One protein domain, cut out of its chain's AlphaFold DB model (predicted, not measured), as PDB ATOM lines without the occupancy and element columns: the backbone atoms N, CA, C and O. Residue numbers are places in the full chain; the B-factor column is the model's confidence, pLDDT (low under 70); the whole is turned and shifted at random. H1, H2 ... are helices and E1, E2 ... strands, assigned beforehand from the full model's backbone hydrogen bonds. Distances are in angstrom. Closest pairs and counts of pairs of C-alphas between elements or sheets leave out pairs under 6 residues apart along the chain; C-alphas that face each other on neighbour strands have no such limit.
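This is residues 2 to 131 of the 132 residues of an uncharacterized protein of Caenorhabditis japonica (UniProt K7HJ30). What does the model look like? A long hairpin of two strands, E1 and E2, is the core of a small body, with H1 and H4 close by it, side by side at a shallow tilt, and H2 near the beginning of E1. The long link after E2 folds back to pair with E2 at two short places, and residues 122 to 131, mostly H5, stick out as an arm. What is it made of? The printed part has 130 residues, with five named helices and two named strands in the order H1 H2 H3 E1 E2 H4 H5; the sheet E1 - E2 is antiparallel, and the class is mixed, with under half of the residues, 59, in named elements. The whole is compact, with a radius of gyration of the C-alphas of 15.9 A and spans of 48 by 42 by 29 A.

What is near H1? For H1, residues 2 to 13, and E1, residues 60 to 68, the closest C-alphas are those of Leu 8 and Leu 65, 7.0 A apart. H1 and H4, residues 107 to 112, are close but not clearly touching, the closest C-alphas being those of Leu 5 and Thr 111 at 6.1 A; they run opposite ways at a shallow tilt of 24 degrees. Where are the next helices? H2, residues 30 to 39, and H3, residues 42 to 45, are close but not clearly touching, with Leu 37 and Leu 43 closest, their C-alphas 6.1 A apart. The closest C-alphas of H2 and E1 are those of Ile 33 and Leu 61, 7.4 A apart. How do the strands pair? E1 and E2, residues 71 to 79, form an antiparallel hairpin at 160 degrees, with N 62 and O 77 at 2.9 A and N 73 and O 66 at 2.9 A within hydrogen-bond range. Residues 77 to 78 pair with 91 to 92 and residues 73 to 74 with 105 to 106, both antiparallel; the closest C-alphas of E2 and H4 are those of Val 73 and Leu 107, at 5.2 A. What of H5 and the helix backbones? H5, residues 121 to 129, is apart from H1, H2, H3, H4, E1 and E2. In H1, H2, H4 and H5 every O i to N i+4 pair is within hydrogen-bond range; H3 is too short for such a pair.

Where do the first helices lie? H1 begins at C-alpha 2, (0.415, -1.482, -33.674), and is 16.4 A long; H2 is 14.2 A and H3 5.2 A. And the rest? E1 is 24.5 A long, E2 26.3 A, H4 8.5 A and H5 11.9 A, ending at C-alpha 129, (-12.658, 10.693, -24.207).

How large is it? The two C-alphas farthest apart are those of Glu 86 and Arg 130, at 50.1 A. Is there a cut, and which links are long? The printed part has no cut; the links H1 to H2, H3 to E1 and E2 to H4 are long. Where is confidence low? The mean pLDDT of the printed part is 83.4, and residues 44 to 55, 82 to 88 and 130 to 131 are under 70.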
ATOM      1  N   ASN A   2      -0.094  -0.399 -34.543       85.88
ATOM      2  CA  ASN A   2       0.415  -1.482 -33.674       85.88
ATOM      3  C   ASN A   2       0.130  -2.889 -34.214       85.88
ATOM      4  O   ASN A   2       1.040  -3.705 -34.295       85.88
ATOM      5  N   ASP A   3      -1.096  -3.145 -34.676       88.38
ATOM      6  CA  ASP A   3      -1.440  -4.439 -35.269       88.38
ATOM      7  C   ASP A   3      -0.569  -4.771 -36.480       88.38
ATOM      8  O   ASP A   3      -0.082  -5.891 -36.588       88.38
ATOM      9  N   LEU A   4      -0.339  -3.823 -37.390       90.44
ATOM     10  CA  LEU A   4       0.488  -4.037 -38.580       90.44
ATOM     11  C   LEU A   4       1.911  -4.466 -38.193       90.44
ATOM     12  O   LEU A   4       2.378  -5.502 -38.660       90.44
ATOM     13  N   LEU A   5       2.555  -3.715 -37.295       91.25
ATOM     14  CA  LEU A   5       3.920  -3.993 -36.837       91.25
ATOM     15  C   LEU A   5       4.003  -5.328 -36.079       91.25
ATOM     16  O   LEU A   5       4.876  -6.147 -36.359       91.25
ATOM     17  N   ASN A   6       3.039  -5.598 -35.196       91.12
ATOM     18  CA  ASN A   6       2.958  -6.861 -34.461       91.12
ATOM     19  C   ASN A   6       2.764  -8.060 -35.400       91.12
ATOM     20  O   ASN A   6       3.312  -9.131 -35.145       91.12
ATOM     21  N   ASN A   7       2.002  -7.896 -36.487       92.75
ATOM     22  CA  ASN A   7       1.825  -8.951 -37.483       92.75
ATOM     23  C   ASN A   7       3.131  -9.243 -38.236       92.75
ATOM     24  O   ASN A   7       3.404 -10.413 -38.480       92.75
ATOM     25  N   LEU A   8       3.939  -8.228 -38.565       94.00
ATOM     26  CA  LEU A   8       5.251  -8.434 -39.197       94.00
ATOM     27  C   LEU A   8       6.199  -9.194 -38.266       94.00
ATOM     28  O   LEU A   8       6.764 -10.210 -38.667       94.00
ATOM     29  N   GLN A   9       6.302  -8.766 -37.004       94.06
ATOM     30  CA  GLN A   9       7.141  -9.449 -36.018       94.06
ATOM     31  C   GLN A   9       6.683 -10.897 -35.804       94.06
ATOM     32  O   GLN A   9       7.466 -11.832 -35.927       94.06
ATOM     33  N   SER A  10       5.381 -11.104 -35.598       93.25
ATOM     34  CA  SER A  10       4.817 -12.445 -35.410       93.25
ATOM     35  C   SER A  10       5.017 -13.339 -36.638       93.25
ATOM     36  O   SER A  10       5.222 -14.548 -36.497       93.25
ATOM     37  N   ALA A  11       4.949 -12.777 -37.850       93.62
ATOM     38  CA  ALA A  11       5.215 -13.507 -39.086       93.62
ATOM     39  C   ALA A  11       6.685 -13.940 -39.178       93.62
ATOM     40  O   ALA A  11       6.956 -15.075 -39.573       93.62
ATOM     41  N   TRP A  12       7.618 -13.084 -38.752       94.88
ATOM     42  CA  TRP A  12       9.034 -13.431 -38.669       94.88
ATOM     43  C   TRP A  12       9.315 -14.530 -37.636       94.88
ATOM     44  O   TRP A  12       9.977 -15.529 -37.941       94.88
ATOM     45  N   ASP A  13       8.761 -14.387 -36.433       93.88
ATOM     46  CA  ASP A  13       8.968 -15.321 -35.321       93.88
ATOM     47  C   ASP A  13       8.374 -16.706 -35.617       93.88
ATOM     48  O   ASP A  13       8.843 -17.735 -35.134       93.88
ATOM     49  N   SER A  14       7.325 -16.748 -36.442       93.69
ATOM     50  CA  SER A  14       6.659 -17.979 -36.865       93.69
ATOM     51  C   SER A  14       7.076 -18.469 -38.252       93.69
ATOM     52  O   SER A  14       6.425 -19.369 -38.789       93.69
ATOM     53  N   ARG A  15       8.158 -17.937 -38.840       91.75
ATOM     54  CA  ARG A  15       8.517 -18.217 -40.240       91.75
ATOM     55  C   ARG A  15       8.776 -19.698 -40.534       91.75
ATOM     56  O   ARG A  15       8.443 -20.141 -41.626       91.75
ATOM     57  N   GLU A  16       9.261 -20.471 -39.570       89.81
ATOM     58  CA  GLU A  16       9.503 -21.914 -39.735       89.81
ATOM     59  C   GLU A  16       8.245 -22.776 -39.508       89.81
ATOM     60  O   GLU A  16       8.252 -23.987 -39.727       89.81
ATOM     61  N   LYS A  17       7.128 -22.181 -39.060       92.44
ATOM     62  CA  LYS A  17       5.895 -22.930 -38.785       92.44
ATOM     63  C   LYS A  17       5.156 -23.259 -40.081       92.44
ATOM     64  O   LYS A  17       4.962 -22.406 -40.948       92.44
ATOM     65  N   LYS A  18       4.659 -24.497 -40.169       84.56
ATOM     66  CA  LYS A  18       3.936 -25.013 -41.341       84.56
ATOM     67  C   LYS A  18       2.630 -24.254 -41.625       84.56
ATOM     68  O   LYS A  18       2.353 -23.953 -42.782       84.56
ATOM     69  N   ASP A  19       1.906 -23.856 -40.578       85.81
ATOM     70  CA  ASP A  19       0.590 -23.197 -40.678       85.81
ATOM     71  C   ASP A  19       0.666 -21.659 -40.591       85.81
ATOM     72  O   ASP A  19      -0.269 -20.986 -40.149       85.81
ATOM     73  N   ARG A  20       1.802 -21.069 -40.982       86.19
ATOM     74  CA  ARG A  20       1.986 -19.611 -40.948       86.19
ATOM     75  C   ARG A  20       1.082 -18.898 -41.957       86.19
ATOM     76  O   ARG A  20       0.923 -19.329 -43.102       86.19
ATOM     77  N   LYS A  21       0.557 -17.737 -41.564       86.75
ATOM     78  CA  LYS A  21      -0.153 -16.831 -42.477       86.75
ATOM     79  C   LYS A  21       0.872 -16.052 -43.298       86.75
ATOM     80  O   LYS A  21       1.632 -15.273 -42.738       86.75
ATOM     81  N   LYS A  22       0.889 -16.272 -44.614       88.44
ATOM     82  CA  LYS A  22       1.834 -15.619 -45.541       88.44
ATOM     83  C   LYS A  22       1.342 -14.282 -46.091       88.44
ATOM     84  O   LYS A  22       2.141 -13.495 -46.571       88.44
ATOM     85  N   PHE A  23       0.033 -14.053 -46.057       92.75
ATOM     86  CA  PHE A  23      -0.593 -12.890 -46.668       92.75
ATOM     87  C   PHE A  23      -1.709 -12.365 -45.773       92.75
ATOM     88  O   PHE A  23      -2.468 -13.144 -45.186       92.75
ATOM     89  N   LYS A  24      -1.803 -11.039 -45.672       93.62
ATOM     90  CA  LYS A  24      -2.872 -10.354 -44.954       93.62
ATOM     91  C   LYS A  24      -3.217  -9.070 -45.693       93.62
ATOM     92  O   LYS A  24      -2.345  -8.242 -45.921       93.62
ATOM     93  N   ALA A  25      -4.490  -8.923 -46.033       93.06
ATOM     94  CA  ALA A  25      -5.022  -7.730 -46.669       93.06
ATOM     95  C   ALA A  25      -5.899  -6.957 -45.683       93.06
ATOM     96  O   ALA A  25      -6.591  -7.552 -44.851       93.06
ATOM     97  N   TYR A  26      -5.876  -5.636 -45.809       91.50
ATOM     98  CA  TYR A  26      -6.752  -4.724 -45.093       91.50
ATOM     99  C   TYR A  26      -7.392  -3.799 -46.119       91.50
ATOM    100  O   TYR A  26      -6.686  -3.196 -46.921       91.50
ATOM    101  N   SER A  27      -8.716  -3.689 -46.088       91.19
ATOM    102  CA  SER A  27      -9.414  -2.610 -46.779       91.19
ATOM    103  C   SER A  27      -9.523  -1.443 -45.803       91.19
ATOM    104  O   SER A  27      -9.983  -1.625 -44.674       91.19
ATOM    105  N   VAL A  28      -9.016  -0.281 -46.202       89.50
ATOM    106  CA  VAL A  28      -8.938   0.920 -45.368       89.50
ATOM    107  C   VAL A  28      -9.278   2.157 -46.194       89.50
ATOM    108  O   VAL A  28      -9.223   2.122 -47.420       89.50
ATOM    109  N   ASP A  29      -9.621   3.245 -45.511       88.12
ATOM    110  CA  ASP A  29      -9.873   4.543 -46.135       88.12
ATOM    111  C   ASP A  29      -8.567   5.248 -46.566       88.12
ATOM    112  O   ASP A  29      -7.489   5.000 -46.012       88.12
ATOM    113  N   ILE A  30      -8.674   6.172 -47.519       83.69
ATOM    114  CA  ILE A  30      -7.575   6.973 -48.080       83.69
ATOM    115  C   ILE A  30      -6.784   7.746 -47.010       83.69
ATOM    116  O   ILE A  30      -5.556   7.880 -47.090       83.69
ATOM    117  N   LEU A  31      -7.464   8.197 -45.948       84.31
ATOM    118  CA  LEU A  31      -6.830   8.878 -44.820       84.31
ATOM    119  C   LEU A  31      -5.969   7.927 -43.988       84.31
ATOM    120  O   LEU A  31      -4.942   8.342 -43.449       84.31
ATOM    121  N   ALA A  32      -6.342   6.649 -43.899       87.38
ATOM    122  CA  ALA A  32      -5.548   5.653 -43.186       87.38
ATOM    123  C   ALA A  32      -4.250   5.333 -43.940       87.38
ATOM    124  O   ALA A  32      -3.201   5.224 -43.307       87.38
ATOM    125  N   ILE A  33      -4.300   5.245 -45.274       86.44
ATOM    126  CA  ILE A  33      -3.115   5.079 -46.133       86.44
ATOM    127  C   ILE A  33      -2.179   6.281 -45.976       86.44
ATOM    128  O   ILE A  33      -0.996   6.117 -45.674       86.44
ATOM    129  N   SER A  34      -2.725   7.492 -46.095       83.94
ATOM    130  CA  SER A  34      -1.955   8.736 -45.964       83.94
ATOM    131  C   SER A  34      -1.342   8.879 -44.565       83.94
ATOM    132  O   SER A  34      -0.165   9.212 -44.427       83.94
ATOM    133  N   GLY A  35      -2.100   8.551 -43.514       86.69
ATOM    134  CA  GLY A  35      -1.602   8.529 -42.138       86.69
ATOM    135  C   GLY A  35      -0.499   7.490 -41.919       86.69
ATOM    136  O   GLY A  35       0.462   7.760 -41.195       86.69
ATOM    137  N   LEU A  36      -0.587   6.328 -42.573       88.81
ATOM    138  CA  LEU A  36       0.457   5.304 -42.535       88.81
ATOM    139  C   LEU A  36       1.752   5.820 -43.177       88.81
ATOM    140  O   LEU A  36       2.802   5.773 -42.541       88.81
ATOM    141  N   LEU A  37       1.672   6.367 -44.393       87.44
ATOM    142  CA  LEU A  37       2.819   6.949 -45.101       87.44
ATOM    143  C   LEU A  37       3.455   8.102 -44.318       87.44
ATOM    144  O   LEU A  37       4.680   8.193 -44.234       87.44
ATOM    145  N   GLY A  38       2.632   8.956 -43.704       86.12
ATOM    146  CA  GLY A  38       3.102  10.027 -42.829       86.12
ATOM    147  C   GLY A  38       3.811   9.506 -41.578       86.12
ATOM    148  O   GLY A  38       4.820  10.073 -41.171       86.12
ATOM    149  N   SER A  39       3.342   8.396 -41.003       87.44
ATOM    150  CA  SER A  39       3.963   7.786 -39.817       87.44
ATOM    151  C   SER A  39       5.361   7.229 -40.095       87.44
ATOM    152  O   SER A  39       6.226   7.304 -39.230       87.44
ATOM    153  N   PHE A  40       5.590   6.721 -41.310       88.12
ATOM    154  CA  PHE A  40       6.905   6.275 -41.787       88.12
ATOM    155  C   PHE A  40       7.798   7.425 -42.287       88.12
ATOM    156  O   PHE A  40       8.909   7.179 -42.761       88.12
ATOM    157  N   ASP A  41       7.319   8.672 -42.191       84.75
ATOM    158  CA  ASP A  41       7.977   9.889 -42.683       84.75
ATOM    159  C   ASP A  41       8.198   9.920 -44.208       84.75
ATOM    160  O   ASP A  41       8.949  10.736 -44.742       84.75
ATOM    161  N   VAL A  42       7.506   9.046 -44.941       83.50
ATOM    162  CA  VAL A  42       7.673   8.904 -46.392       83.50
ATOM    163  C   VAL A  42       7.172  10.149 -47.122       83.50
ATOM    164  O   VAL A  42       7.799  10.591 -48.076       83.50
ATOM    165  N   LEU A  43       6.099  10.781 -46.632       73.88
ATOM    166  CA  LEU A  43       5.522  11.993 -47.238       73.88
ATOM    167  C   LEU A  43       6.442  13.229 -47.181       73.88
ATOM    168  O   LEU A  43       6.181  14.225 -47.865       73.88
ATOM    169  N   GLN A  44       7.479  13.213 -46.337       67.50
ATOM    170  CA  GLN A  44       8.496  14.270 -46.310       67.50
ATOM    171  C   GLN A  44       9.637  13.983 -47.285       67.50
ATOM    172  O   GLN A  44      10.155  14.907 -47.911       67.50
ATOM    173  N   ASN A  45       9.989  12.707 -47.439       63.59
ATOM    174  CA  ASN A  45      11.169  12.261 -48.179       63.59
ATOM    175  C   ASN A  45      10.862  11.816 -49.612       63.59
ATOM    176  O   ASN A  45      11.778  11.565 -50.393       63.59
ATOM    177  N   TYR A  46       9.582  11.719 -49.965       65.19
ATOM    178  CA  TYR A  46       9.130  11.288 -51.274       65.19
ATOM    179  C   TYR A  46       7.947  12.138 -51.734       65.19
ATOM    180  O   TYR A  46       6.895  12.183 -51.099       65.19
ATOM    181  N   THR A  47       8.136  12.842 -52.847       59.59
ATOM    182  CA  THR A  47       7.058  13.521 -53.571       59.59
ATOM    183  C   THR A  47       6.930  12.820 -54.910       59.59
ATOM    184  O   THR A  47       7.888  12.822 -55.681       59.59
ATOM    185  N   ILE A  48       5.775  12.213 -55.184       58.62
ATOM    186  CA  ILE A  48       5.492  11.688 -56.521       58.62
ATOM    187  C   ILE A  48       5.293  12.908 -57.430       58.62
ATOM    188  O   ILE A  48       4.428  13.739 -57.137       58.62
ATOM    189  N   PRO A  49       6.101  13.086 -58.491       52.12
ATOM    190  CA  PRO A  49       5.937  14.213 -59.397       52.12
ATOM    191  C   PRO A  49       4.514  14.238 -59.967       52.12
ATOM    192  O   PRO A  49       4.088  13.285 -60.610       52.12
ATOM    193  N   GLY A  50       3.782  15.329 -59.726       52.41
ATOM    194  CA  GLY A  50       2.422  15.514 -60.244       52.41
ATOM    195  C   GLY A  50       1.281  14.981 -59.370       52.41
ATOM    196  O   GLY A  50       0.135  15.130 -59.784       52.41
ATOM    197  N   GLN A  51       1.547  14.430 -58.177       57.19
ATOM    198  CA  GLN A  51       0.498  13.998 -57.240       57.19
ATOM    199  C   GLN A  51       0.467  14.841 -55.959       57.19
ATOM    200  O   GLN A  51       1.494  15.328 -55.476       57.19
ATOM    201  N   GLU A  52      -0.733  15.005 -55.395       57.44
ATOM    202  CA  GLU A  52      -0.903  15.568 -54.056       57.44
ATOM    203  C   GLU A  52      -0.345  14.608 -52.986       57.44
ATOM    204  O   GLU A  52      -0.227  13.405 -53.198       57.44
ATOM    205  N   LYS A  53      -0.016  15.122 -51.793       60.06
ATOM    206  CA  LYS A  53       0.503  14.320 -50.659       60.06
ATOM    207  C   LYS A  53      -0.540  13.382 -50.018       60.06
ATOM    208  O   LYS A  53      -0.333  12.904 -48.903       60.06
ATOM    209  N   ILE A  54      -1.670  13.174 -50.682       60.47
ATOM    210  CA  ILE A  54      -2.776  12.329 -50.241       60.47
ATOM    211  C   ILE A  54      -2.807  11.134 -51.188       60.47
ATOM    212  O   ILE A  54      -2.646  11.299 -52.393       60.47
ATOM    213  N   ALA A  55      -2.972   9.932 -50.635       65.44
ATOM    214  CA  ALA A  55      -3.126   8.728 -51.444       65.44
ATOM    215  C   ALA A  55      -4.285   8.890 -52.443       65.44
ATOM    216  O   ALA A  55      -5.223   9.629 -52.171       65.44
ATOM    217  N   GLU A  56      -4.237   8.214 -53.588       71.44
ATOM    218  CA  GLU A  56      -5.311   8.269 -54.587       71.44
ATOM    219  C   GLU A  56      -6.384   7.197 -54.327       71.44
ATOM    220  O   GLU A  56      -6.210   6.278 -53.513       71.44
ATOM    221  N   PHE A  57      -7.532   7.328 -54.998       70.19
ATOM    222  CA  PHE A  57      -8.607   6.339 -54.935       70.19
ATOM    223  C   PHE A  57      -8.117   4.981 -55.464       70.19
ATOM    224  O   PHE A  57      -7.395   4.924 -56.454       70.19
ATOM    225  N   ASN A  58      -8.494   3.886 -54.790       75.25
ATOM    226  CA  ASN A  58      -8.032   2.522 -55.098       75.25
ATOM    227  C   ASN A  58      -6.499   2.332 -55.100       75.25
ATOM    228  O   ASN A  58      -5.982   1.381 -55.695       75.25
ATOM    229  N   SER A  59      -5.781   3.179 -54.362       82.62
ATOM    230  CA  SER A  59      -4.365   2.969 -54.067       82.62
ATOM    231  C   SER A  59      -4.134   1.722 -53.209       82.62
ATOM    232  O   SER A  59      -4.971   1.299 -52.403       82.62
ATOM    233  N   LEU A  60      -2.957   1.125 -53.375       87.56
ATOM    234  CA  LEU A  60      -2.525  -0.050 -52.630       87.56
ATOM    235  C   LEU A  60      -1.139   0.196 -52.037       87.56
ATOM    236  O   LEU A  60      -0.190   0.531 -52.743       87.56
ATOM    237  N   LEU A  61      -1.019  -0.036 -50.732       90.31
ATOM    238  CA  LEU A  61       0.271  -0.195 -50.071       90.31
ATOM    239  C   LEU A  61       0.567  -1.674 -49.884       90.31
ATOM    240  O   LEU A  61      -0.251  -2.418 -49.340       90.31
ATOM    241  N   ILE A  62       1.757  -2.082 -50.305       92.94
ATOM    242  CA  ILE A  62       2.249  -3.444 -50.139       92.94
ATOM    243  C   ILE A  62       3.443  -3.379 -49.197       92.94
ATOM    244  O   ILE A  62       4.383  -2.623 -49.421       92.94
ATOM    245  N   ILE A  63       3.390  -4.164 -48.126       94.69
ATOM    246  CA  ILE A  63       4.506  -4.324 -47.199       94.69
ATOM    247  C   ILE A  63       4.919  -5.779 -47.260       94.69
ATOM    248  O   ILE A  63       4.132  -6.667 -46.924       94.69
ATOM    249  N   GLU A  64       6.148  -6.012 -47.689       95.50
ATOM    250  CA  GLU A  64       6.685  -7.351 -47.856       95.50
ATOM    251  C   GLU A  64       7.796  -7.593 -46.839       95.50
ATOM    252  O   GLU A  64       8.632  -6.725 -46.603       95.50
ATOM    253  N   LEU A  65       7.778  -8.770 -46.214       95.81
ATOM    254  CA  LEU A  65       8.764  -9.221 -45.235       95.81
ATOM    255  C   LEU A  65       9.505 -10.425 -45.810       95.81
ATOM    256  O   LEU A  65       8.875 -11.409 -46.205       95.81
ATOM    257  N   TYR A  66      10.831 -10.372 -45.796       93.25
ATOM    258  CA  TYR A  66      11.688 -11.403 -46.365       93.25
ATOM    259  C   TYR A  66      12.816 -11.790 -45.417       93.25
ATOM    260  O   TYR A  66      13.235 -11.009 -44.566       93.25
ATOM    261  N   ASP A  67      13.322 -13.005 -45.616       93.81
ATOM    262  CA  ASP A  67      14.579 -13.467 -45.040       93.81
ATOM    263  C   ASP A  67      15.709 -13.150 -46.022       93.81
ATOM    264  O   ASP A  67      15.719 -13.645 -47.155       93.81
ATOM    265  N   ARG A  68      16.656 -12.317 -45.594       92.88
ATOM    266  CA  ARG A  68      17.882 -12.052 -46.336       92.88
ATOM    267  C   ARG A  68      19.075 -12.500 -45.508       92.88
ATOM    268  O   ARG A  68      19.509 -11.795 -44.607       92.88
ATOM    269  N   ALA A  69      19.638 -13.651 -45.872       91.69
ATOM    270  CA  ALA A  69      20.803 -14.233 -45.203       91.69
ATOM    271  C   ALA A  69      20.605 -14.447 -43.685       91.69
ATOM    272  O   ALA A  69      21.538 -14.273 -42.908       91.69
ATOM    273  N   GLY A  70      19.396 -14.841 -43.274       92.19
ATOM    274  CA  GLY A  70      19.014 -15.066 -41.880       92.19
ATOM    275  C   GLY A  70      18.437 -13.835 -41.180       92.19
ATOM    276  O   GLY A  70      17.947 -13.964 -40.059       92.19
ATOM    277  N   GLU A  71      18.458 -12.667 -41.827       93.38
ATOM    278  CA  GLU A  71      18.003 -11.399 -41.257       93.38
ATOM    279  C   GLU A  71      16.628 -10.980 -41.808       93.38
ATOM    280  O   GLU A  71      16.393 -11.080 -43.020       93.38
ATOM    281  N   PRO A  72      15.716 -10.467 -40.962       95.94
ATOM    282  CA  PRO A  72      14.426  -9.964 -41.409       95.94
ATOM    283  C   PRO A  72      14.558  -8.599 -42.076       95.94
ATOM    284  O   PRO A  72      14.948  -7.613 -41.441       95.94
ATOM    285  N   VAL A  73      14.137  -8.512 -43.334       95.75
ATOM    286  CA  VAL A  73      14.076  -7.251 -44.079       95.75
ATOM    287  C   VAL A  73      12.673  -6.976 -44.598       95.75
ATOM    288  O   VAL A  73      11.932  -7.888 -44.958       95.75
ATOM    289  N   VAL A  74      12.313  -5.700 -44.634       95.50
ATOM    290  CA  VAL A  74      11.017  -5.185 -45.055       95.50
ATOM    291  C   VAL A  74      11.196  -4.297 -46.276       95.50
ATOM    292  O   VAL A  74      12.148  -3.511 -46.348       95.50
ATOM    293  N   LYS A  75      10.244  -4.401 -47.199       94.94
ATOM    294  CA  LYS A  75      10.051  -3.454 -48.293       94.94
ATOM    295  C   LYS A  75       8.661  -2.848 -48.251       94.94
ATOM    296  O   LYS A  75       7.700  -3.526 -47.886       94.94
ATOM    297  N   LEU A  76       8.571  -1.577 -48.623       92.75
ATOM    298  CA  LEU A  76       7.319  -0.839 -48.735       92.75
ATOM    299  C   LEU A  76       7.140  -0.397 -50.180       92.75
ATOM    300  O   LEU A  76       7.951   0.366 -50.698       92.75
ATOM    301  N   TYR A  77       6.047  -0.826 -50.793       91.31
ATOM    302  CA  TYR A  77       5.660  -0.431 -52.135       91.31
ATOM    303  C   TYR A  77       4.347   0.335 -52.122       91.31
ATOM    304  O   TYR A  77       3.453   0.060 -51.316       91.31
ATOM    305  N   HIS A  78       4.218   1.259 -53.066       87.38
ATOM    306  CA  HIS A  78       2.987   1.984 -53.326       87.38
ATOM    307  C   HIS A  78       2.575   1.838 -54.785       87.38
ATOM    308  O   HIS A  78       3.356   2.081 -55.703       87.38
ATOM    309  N   LYS A  79       1.317   1.453 -54.969       86.38
ATOM    310  CA  LYS A  79       0.584   1.507 -56.226       86.38
ATOM    311  C   LYS A  79      -0.410   2.664 -56.110       86.38
ATOM    312  O   LYS A  79      -1.394   2.506 -55.386       86.38
ATOM    313  N   PRO A  80      -0.151   3.809 -56.760       76.06
ATOM    314  CA  PRO A  80      -1.055   4.953 -56.690       76.06
ATOM    315  C   PRO A  80      -2.338   4.721 -57.500       76.06
ATOM    316  O   PRO A  80      -3.410   5.134 -57.084       76.06
ATOM    317  N   GLU A  81      -2.235   4.019 -58.627       71.12
ATOM    318  CA  GLU A  81      -3.299   3.966 -59.628       71.12
ATOM    319  C   GLU A  81      -4.408   2.942 -59.342       71.12
ATOM    320  O   GLU A  81      -4.158   1.786 -58.976       71.12
ATOM    321  N   GLU A  82      -5.645   3.363 -59.617       63.38
ATOM    322  CA  GLU A  82      -6.858   2.544 -59.546       63.38
ATOM    323  C   GLU A  82      -6.849   1.407 -60.581       63.38
ATOM    324  O   GLU A  82      -7.085   0.243 -60.246       63.38
ATOM    325  N   VAL A  83      -6.535   1.732 -61.839       59.00
ATOM    326  CA  VAL A  83      -6.530   0.786 -62.959       59.00
ATOM    327  C   VAL A  83      -5.099   0.344 -63.230       59.00
ATOM    328  O   VAL A  83      -4.232   1.158 -63.516       59.00
ATOM    329  N   THR A  84      -4.838  -0.959 -63.127       63.78
ATOM    330  CA  THR A  84      -3.532  -1.533 -63.474       63.78
ATOM    331  C   THR A  84      -3.370  -1.511 -64.995       63.78
ATOM    332  O   THR A  84      -3.919  -2.375 -65.679       63.78
ATOM    333  N   ASN A  85      -2.652  -0.520 -65.523       64.62
ATOM    334  CA  ASN A  85      -2.255  -0.488 -66.932       64.62
ATOM    335  C   ASN A  85      -1.158  -1.537 -67.211       64.62
ATOM    336  O   ASN A  85      -0.537  -2.062 -66.285       64.62
ATOM    337  N   GLU A  86      -0.917  -1.885 -68.478       67.88
ATOM    338  CA  GLU A  86       0.109  -2.885 -68.843       67.88
ATOM    339  C   GLU A  86       1.534  -2.460 -68.438       67.88
ATOM    340  O   GLU A  86       2.404  -3.304 -68.233       67.88
ATOM    341  N   ASP A  87       1.757  -1.159 -68.270       64.19
ATOM    342  CA  ASP A  87       2.992  -0.515 -67.830       64.19
ATOM    343  C   ASP A  87       3.005  -0.172 -66.329       64.19
ATOM    344  O   ASP A  87       3.818   0.643 -65.893       64.19
ATOM    345  N   HIS A  88       2.137  -0.812 -65.533       66.31
ATOM    346  CA  HIS A  88       2.006  -0.584 -64.093       66.31
ATOM    347  C   HIS A  88       3.361  -0.561 -63.367       66.31
ATOM    348  O   HIS A  88       4.121  -1.536 -63.404       66.31
ATOM    349  N   GLN A  89       3.635   0.528 -62.641       70.75
ATOM    350  CA  GLN A  89       4.856   0.672 -61.850       70.75
ATOM    351  C   GLN A  89       4.543   0.648 -60.356       70.75
ATOM    352  O   GLN A  89       3.923   1.560 -59.808       70.75
ATOM    353  N   LEU A  90       5.035  -0.390 -59.677       84.56
ATOM    354  CA  LEU A  90       5.146  -0.376 -58.223       84.56
ATOM    355  C   LEU A  90       6.268   0.578 -57.831       84.56
ATOM    356  O   LEU A  90       7.427   0.387 -58.203       84.56
ATOM    357  N   ILE A  91       5.922   1.587 -57.046       86.25
ATOM    358  CA  ILE A  91       6.888   2.538 -56.522       86.25
ATOM    359  C   ILE A  91       7.502   1.938 -55.259       86.25
ATOM    360  O   ILE A  91       6.796   1.728 -54.274       86.25
ATOM    361  N   ASP A  92       8.810   1.670 -55.273       89.50
ATOM    362  CA  ASP A  92       9.558   1.273 -54.075       89.50
ATOM    363  C   ASP A  92       9.820   2.502 -53.195       89.50
ATOM    364  O   ASP A  92      10.541   3.424 -53.579       89.50
ATOM    365  N   LEU A  93       9.214   2.512 -52.011       89.81
ATOM    366  CA  LEU A  93       9.319   3.573 -51.012       89.81
ATOM    367  C   LEU A  93      10.263   3.200 -49.864       89.81
ATOM    368  O   LEU A  93      10.373   3.946 -48.892       89.81
ATOM    369  N   THR A  94      10.941   2.051 -49.935       91.69
ATOM    370  CA  THR A  94      11.709   1.490 -48.814       91.69
ATOM    371  C   THR A  94      12.817   2.430 -48.339       91.69
ATOM    372  O   THR A  94      13.014   2.594 -47.138       91.69
ATOM    373  N   SER A  95      13.505   3.100 -49.267       90.12
ATOM    374  CA  SER A  95      14.574   4.063 -48.962       90.12
ATOM    375  C   SER A  95      14.067   5.424 -48.474       90.12
ATOM    376  O   SER A  95      14.853   6.234 -47.988       90.12
ATOM    377  N   SER A  96      12.767   5.700 -48.607       88.62
ATOM    378  CA  SER A  96      12.140   6.934 -48.120       88.62
ATOM    379  C   SER A  96      11.712   6.840 -46.656       88.62
ATOM    380  O   SER A  96      11.387   7.859 -46.042       88.62
ATOM    381  N   ILE A  97      11.705   5.631 -46.092       89.19
ATOM    382  CA  ILE A  97      11.380   5.395 -44.688       89.19
ATOM    383  C   ILE A  97      12.521   5.914 -43.819       89.19
ATOM    384  O   ILE A  97      13.700   5.638 -44.058       89.19
ATOM    385  N   ARG A  98      12.170   6.633 -42.751       84.75
ATOM    386  CA  ARG A  98      13.147   7.114 -41.774       84.75
ATOM    387  C   ARG A  98      14.024   5.963 -41.262       84.75
ATOM    388  O   ARG A  98      13.521   4.931 -40.830       84.75
ATOM    389  N   ASN A  99      15.340   6.175 -41.258       84.12
ATOM    390  CA  ASN A  99      16.373   5.209 -40.846       84.12
ATOM    391  C   ASN A  99      16.581   4.003 -41.789       84.12
ATOM    392  O   ASN A  99      17.435   3.158 -41.500       84.12
ATOM    393  N   CYS A 100      15.886   3.940 -42.928       88.38
ATOM    394  CA  CYS A 100      16.116   2.957 -43.984       88.38
ATOM    395  C   CYS A 100      16.903   3.618 -45.131       88.38
ATOM    396  O   CYS A 100      16.366   4.422 -45.878       88.38
ATOM    397  N   SER A 101      18.195   3.309 -45.278       77.00
ATOM    398  CA  SER A 101      19.067   3.930 -46.297       77.00
ATOM    399  C   SER A 101      19.304   3.061 -47.538       77.00
ATOM    400  O   SER A 101      20.067   3.436 -48.423       77.00
ATOM    401  N   SER A 102      18.710   1.870 -47.581       76.69
ATOM    402  CA  SER A 102      18.915   0.854 -48.616       76.69
ATOM    403  C   SER A 102      17.583   0.339 -49.152       76.69
ATOM    404  O   SER A 102      16.540   0.531 -48.534       76.69
ATOM    405  N   SER A 103      17.637  -0.366 -50.285       81.25
ATOM    406  CA  SER A 103      16.490  -1.054 -50.899       81.25
ATOM    407  C   SER A 103      15.864  -2.138 -50.020       81.25
ATOM    408  O   SER A 103      14.773  -2.608 -50.309       81.25
ATOM    409  N   ASP A 104      16.574  -2.574 -48.982       89.06
ATOM    410  CA  ASP A 104      16.105  -3.550 -48.007       89.06
ATOM    411  C   ASP A 104      16.242  -2.917 -46.627       89.06
ATOM    412  O   ASP A 104      17.359  -2.570 -46.224       89.06
ATOM    413  N   CYS A 105      15.127  -2.727 -45.923       94.06
ATOM    414  CA  CYS A 105      15.153  -2.137 -44.591       94.06
ATOM    415  C   CYS A 105      15.079  -3.221 -43.511       94.06
ATOM    416  O   CYS A 105      14.134  -4.001 -43.522       94.06
ATOM    417  N   PRO A 106      16.017  -3.287 -42.550       95.25
ATOM    418  CA  PRO A 106      15.901  -4.211 -41.422       95.25
ATOM    419  C   PRO A 106      14.575  -4.028 -40.672       95.25
ATOM    420  O   PRO A 106      14.180  -2.894 -40.393       95.25
ATOM    421  N   LEU A 107      13.909  -5.128 -40.304       94.94
ATOM    422  CA  LEU A 107      12.603  -5.094 -39.628       94.94
ATOM    423  C   LEU A 107      12.622  -4.258 -38.339       94.94
ATOM    424  O   LEU A 107      11.674  -3.523 -38.068       94.94
ATOM    425  N   GLU A 108      13.707  -4.317 -37.567       93.31
ATOM    426  CA  GLU A 108      13.884  -3.503 -36.359       93.31
ATOM    427  C   GLU A 108      13.872  -1.999 -36.679       93.31
ATOM    428  O   GLU A 108      13.151  -1.224 -36.055       93.31
ATOM    429  N   LYS A 109      14.600  -1.579 -37.721       92.81
ATOM    430  CA  LYS A 109      14.621  -0.174 -38.154       92.81
ATOM    431  C   LYS A 109      13.267   0.268 -38.701       92.81
ATOM    432  O   LYS A 109      12.814   1.368 -38.393       92.81
ATOM    433  N   PHE A 110      12.613  -0.598 -39.475       92.69
ATOM    434  CA  PHE A 110      11.278  -0.347 -40.008       92.69
ATOM    435  C   PHE A 110      10.256  -0.158 -38.881       92.69
ATOM    436  O   PHE A 110       9.513   0.819 -38.877       92.69
ATOM    437  N   THR A 111      10.227  -1.059 -37.898       91.44
ATOM    438  CA  THR A 111       9.273  -0.990 -36.780       91.44
ATOM    439  C   THR A 111       9.526   0.215 -35.873       91.44
ATOM    440  O   THR A 111       8.562   0.887 -35.506       91.44
ATOM    441  N   GLY A 112      10.793   0.548 -35.601       89.75
ATOM    442  CA  GLY A 112      11.169   1.711 -34.790       89.75
ATOM    443  C   GLY A 112      10.952   3.069 -35.470       89.75
ATOM    444  O   GLY A 112      10.878   4.100 -34.802       89.75
ATOM    445  N   SER A 113      10.803   3.112 -36.799       87.06
ATOM    446  CA  SER A 113      10.585   4.372 -37.534       87.06
ATOM    447  C   SER A 113       9.299   5.111 -37.123       87.06
ATOM    448  O   SER A 113       9.242   6.338 -37.208       87.06
ATOM    449  N   CYS A 114       8.310   4.380 -36.599       85.12
ATOM    450  CA  CYS A 114       7.014   4.905 -36.177       85.12
ATOM    451  C   CYS A 114       6.928   5.233 -34.676       85.12
ATOM    452  O   CYS A 114       5.872   5.681 -34.228       85.12
ATOM    453  N   ASP A 115       7.983   5.015 -33.881       86.62
ATOM    454  CA  ASP A 115       7.900   5.103 -32.413       86.62
ATOM    455  C   ASP A 115       7.482   6.492 -31.915       86.62
ATOM    456  O   ASP A 115       6.708   6.606 -30.968       86.62
ATOM    457  N   ALA A 116       7.913   7.554 -32.604       81.12
ATOM    458  CA  ALA A 116       7.590   8.937 -32.247       81.12
ATOM    459  C   ALA A 116       6.098   9.294 -32.398       81.12
ATOM    460  O   ALA A 116       5.639  10.268 -31.806       81.12
ATOM    461  N   VAL A 117       5.352   8.537 -33.207       81.88
ATOM    462  CA  VAL A 117       3.926   8.775 -33.494       81.88
ATOM    463  C   VAL A 117       3.040   7.628 -33.010       81.88
ATOM    464  O   VAL A 117       1.831   7.615 -33.251       81.88
ATOM    465  N   ARG A 118       3.631   6.633 -32.344       83.81
ATOM    466  CA  ARG A 118       2.915   5.464 -31.854       83.81
ATOM    467  C   ARG A 118       2.167   5.828 -30.579       83.81
ATOM    468  O   ARG A 118       2.739   6.387 -29.653       83.81
ATOM    469  N   SER A 119       0.899   5.439 -30.510       83.31
ATOM    470  CA  SER A 119       0.105   5.549 -29.287       83.31
ATOM    471  C   SER A 119      -0.415   4.183 -28.865       83.31
ATOM    472  O   SER A 119      -0.750   3.319 -29.686       83.31
ATOM    473  N   THR A 120      -0.469   3.978 -27.560       83.56
ATOM    474  CA  THR A 120      -1.159   2.862 -26.923       83.56
ATOM    475  C   THR A 120      -2.670   3.074 -26.984       83.56
ATOM    476  O   THR A 120      -3.163   4.193 -27.133       83.56
ATOM    477  N   TYR A 121      -3.431   1.987 -26.846       80.88
ATOM    478  CA  TYR A 121      -4.890   2.081 -26.768       80.88
ATOM    479  C   TYR A 121      -5.343   2.976 -25.603       80.88
ATOM    480  O   TYR A 121      -6.291   3.741 -25.741       80.88
ATOM    481  N   GLU A 122      -4.635   2.921 -24.476       83.25
ATOM    482  CA  GLU A 122      -4.921   3.720 -23.283       83.25
ATOM    483  C   GLU A 122      -4.711   5.219 -23.521       83.25
ATOM    484  O   GLU A 122      -5.532   6.029 -23.090       83.25
ATOM    485  N   GLU A 123      -3.641   5.601 -24.221       86.12
ATOM    486  CA  GLU A 123      -3.384   6.992 -24.616       86.12
ATOM    487  C   GLU A 123      -4.446   7.494 -25.594       86.12
ATOM    488  O   GLU A 123      -5.019   8.561 -25.377       86.12
ATOM    489  N   ILE A 124      -4.781   6.691 -26.611       84.88
ATOM    490  CA  ILE A 124      -5.842   7.023 -27.571       84.88
ATOM    491  C   ILE A 124      -7.174   7.210 -26.837       84.88
ATOM    492  O   ILE A 124      -7.859   8.209 -27.043       84.88
ATOM    493  N   ALA A 125      -7.533   6.290 -25.940       84.81
ATOM    494  CA  ALA A 125      -8.768   6.376 -25.172       84.81
ATOM    495  C   ALA A 125      -8.812   7.643 -24.303       84.81
ATOM    496  O   ALA A 125      -9.834   8.327 -24.279       84.81
ATOM    497  N   LYS A 126      -7.711   8.007 -23.634       88.06
ATOM    498  CA  LYS A 126      -7.633   9.239 -22.828       88.06
ATOM    499  C   LYS A 126      -7.838  10.499 -23.671       88.06
ATOM    500  O   LYS A 126      -8.609  11.370 -23.268       88.06
ATOM    501  N   GLU A 127      -7.188  10.588 -24.826       84.56
ATOM    502  CA  GLU A 127      -7.283  11.749 -25.720       84.56
ATOM    503  C   GLU A 127      -8.658  11.851 -26.401       84.56
ATOM    504  O   GLU A 127      -9.234  12.936 -26.502       84.56
ATOM    505  N   CYS A 128      -9.238  10.720 -26.812       81.12
ATOM    506  CA  CYS A 128     -10.548  10.690 -27.463       81.12
ATOM    507  C   CYS A 128     -11.714  10.920 -26.489       81.12
ATOM    508  O   CYS A 128     -12.718  11.507 -26.883       81.12
ATOM    509  N   VAL A 129     -11.601  10.500 -25.222       75.88
ATOM    510  CA  VAL A 129     -12.658  10.693 -24.207       75.88
ATOM    511  C   VAL A 129     -12.654  12.115 -23.634       75.88
ATOM    512  O   VAL A 129     -13.704  12.605 -23.226       75.88
ATOM    513  N   ARG A 130     -11.509  12.815 -23.646       60.34
ATOM    514  CA  ARG A 130     -11.398  14.212 -23.186       60.34
ATOM    515  C   ARG A 130     -12.090  15.236 -24.084       60.34
ATOM    516  O   ARG A 130     -12.315  16.356 -23.641       60.34
ATOM    517  N   LYS A 131     -12.443  14.877 -25.320       53.16
ATOM    518  CA  LYS A 131     -13.256  15.720 -26.205       53.16
ATOM    519  C   LYS A 131     -14.744  15.403 -26.016       53.16
ATOM    520  O   LYS A 131     -15.362  14.784 -26.880       53.16
TER     521      LYS A 131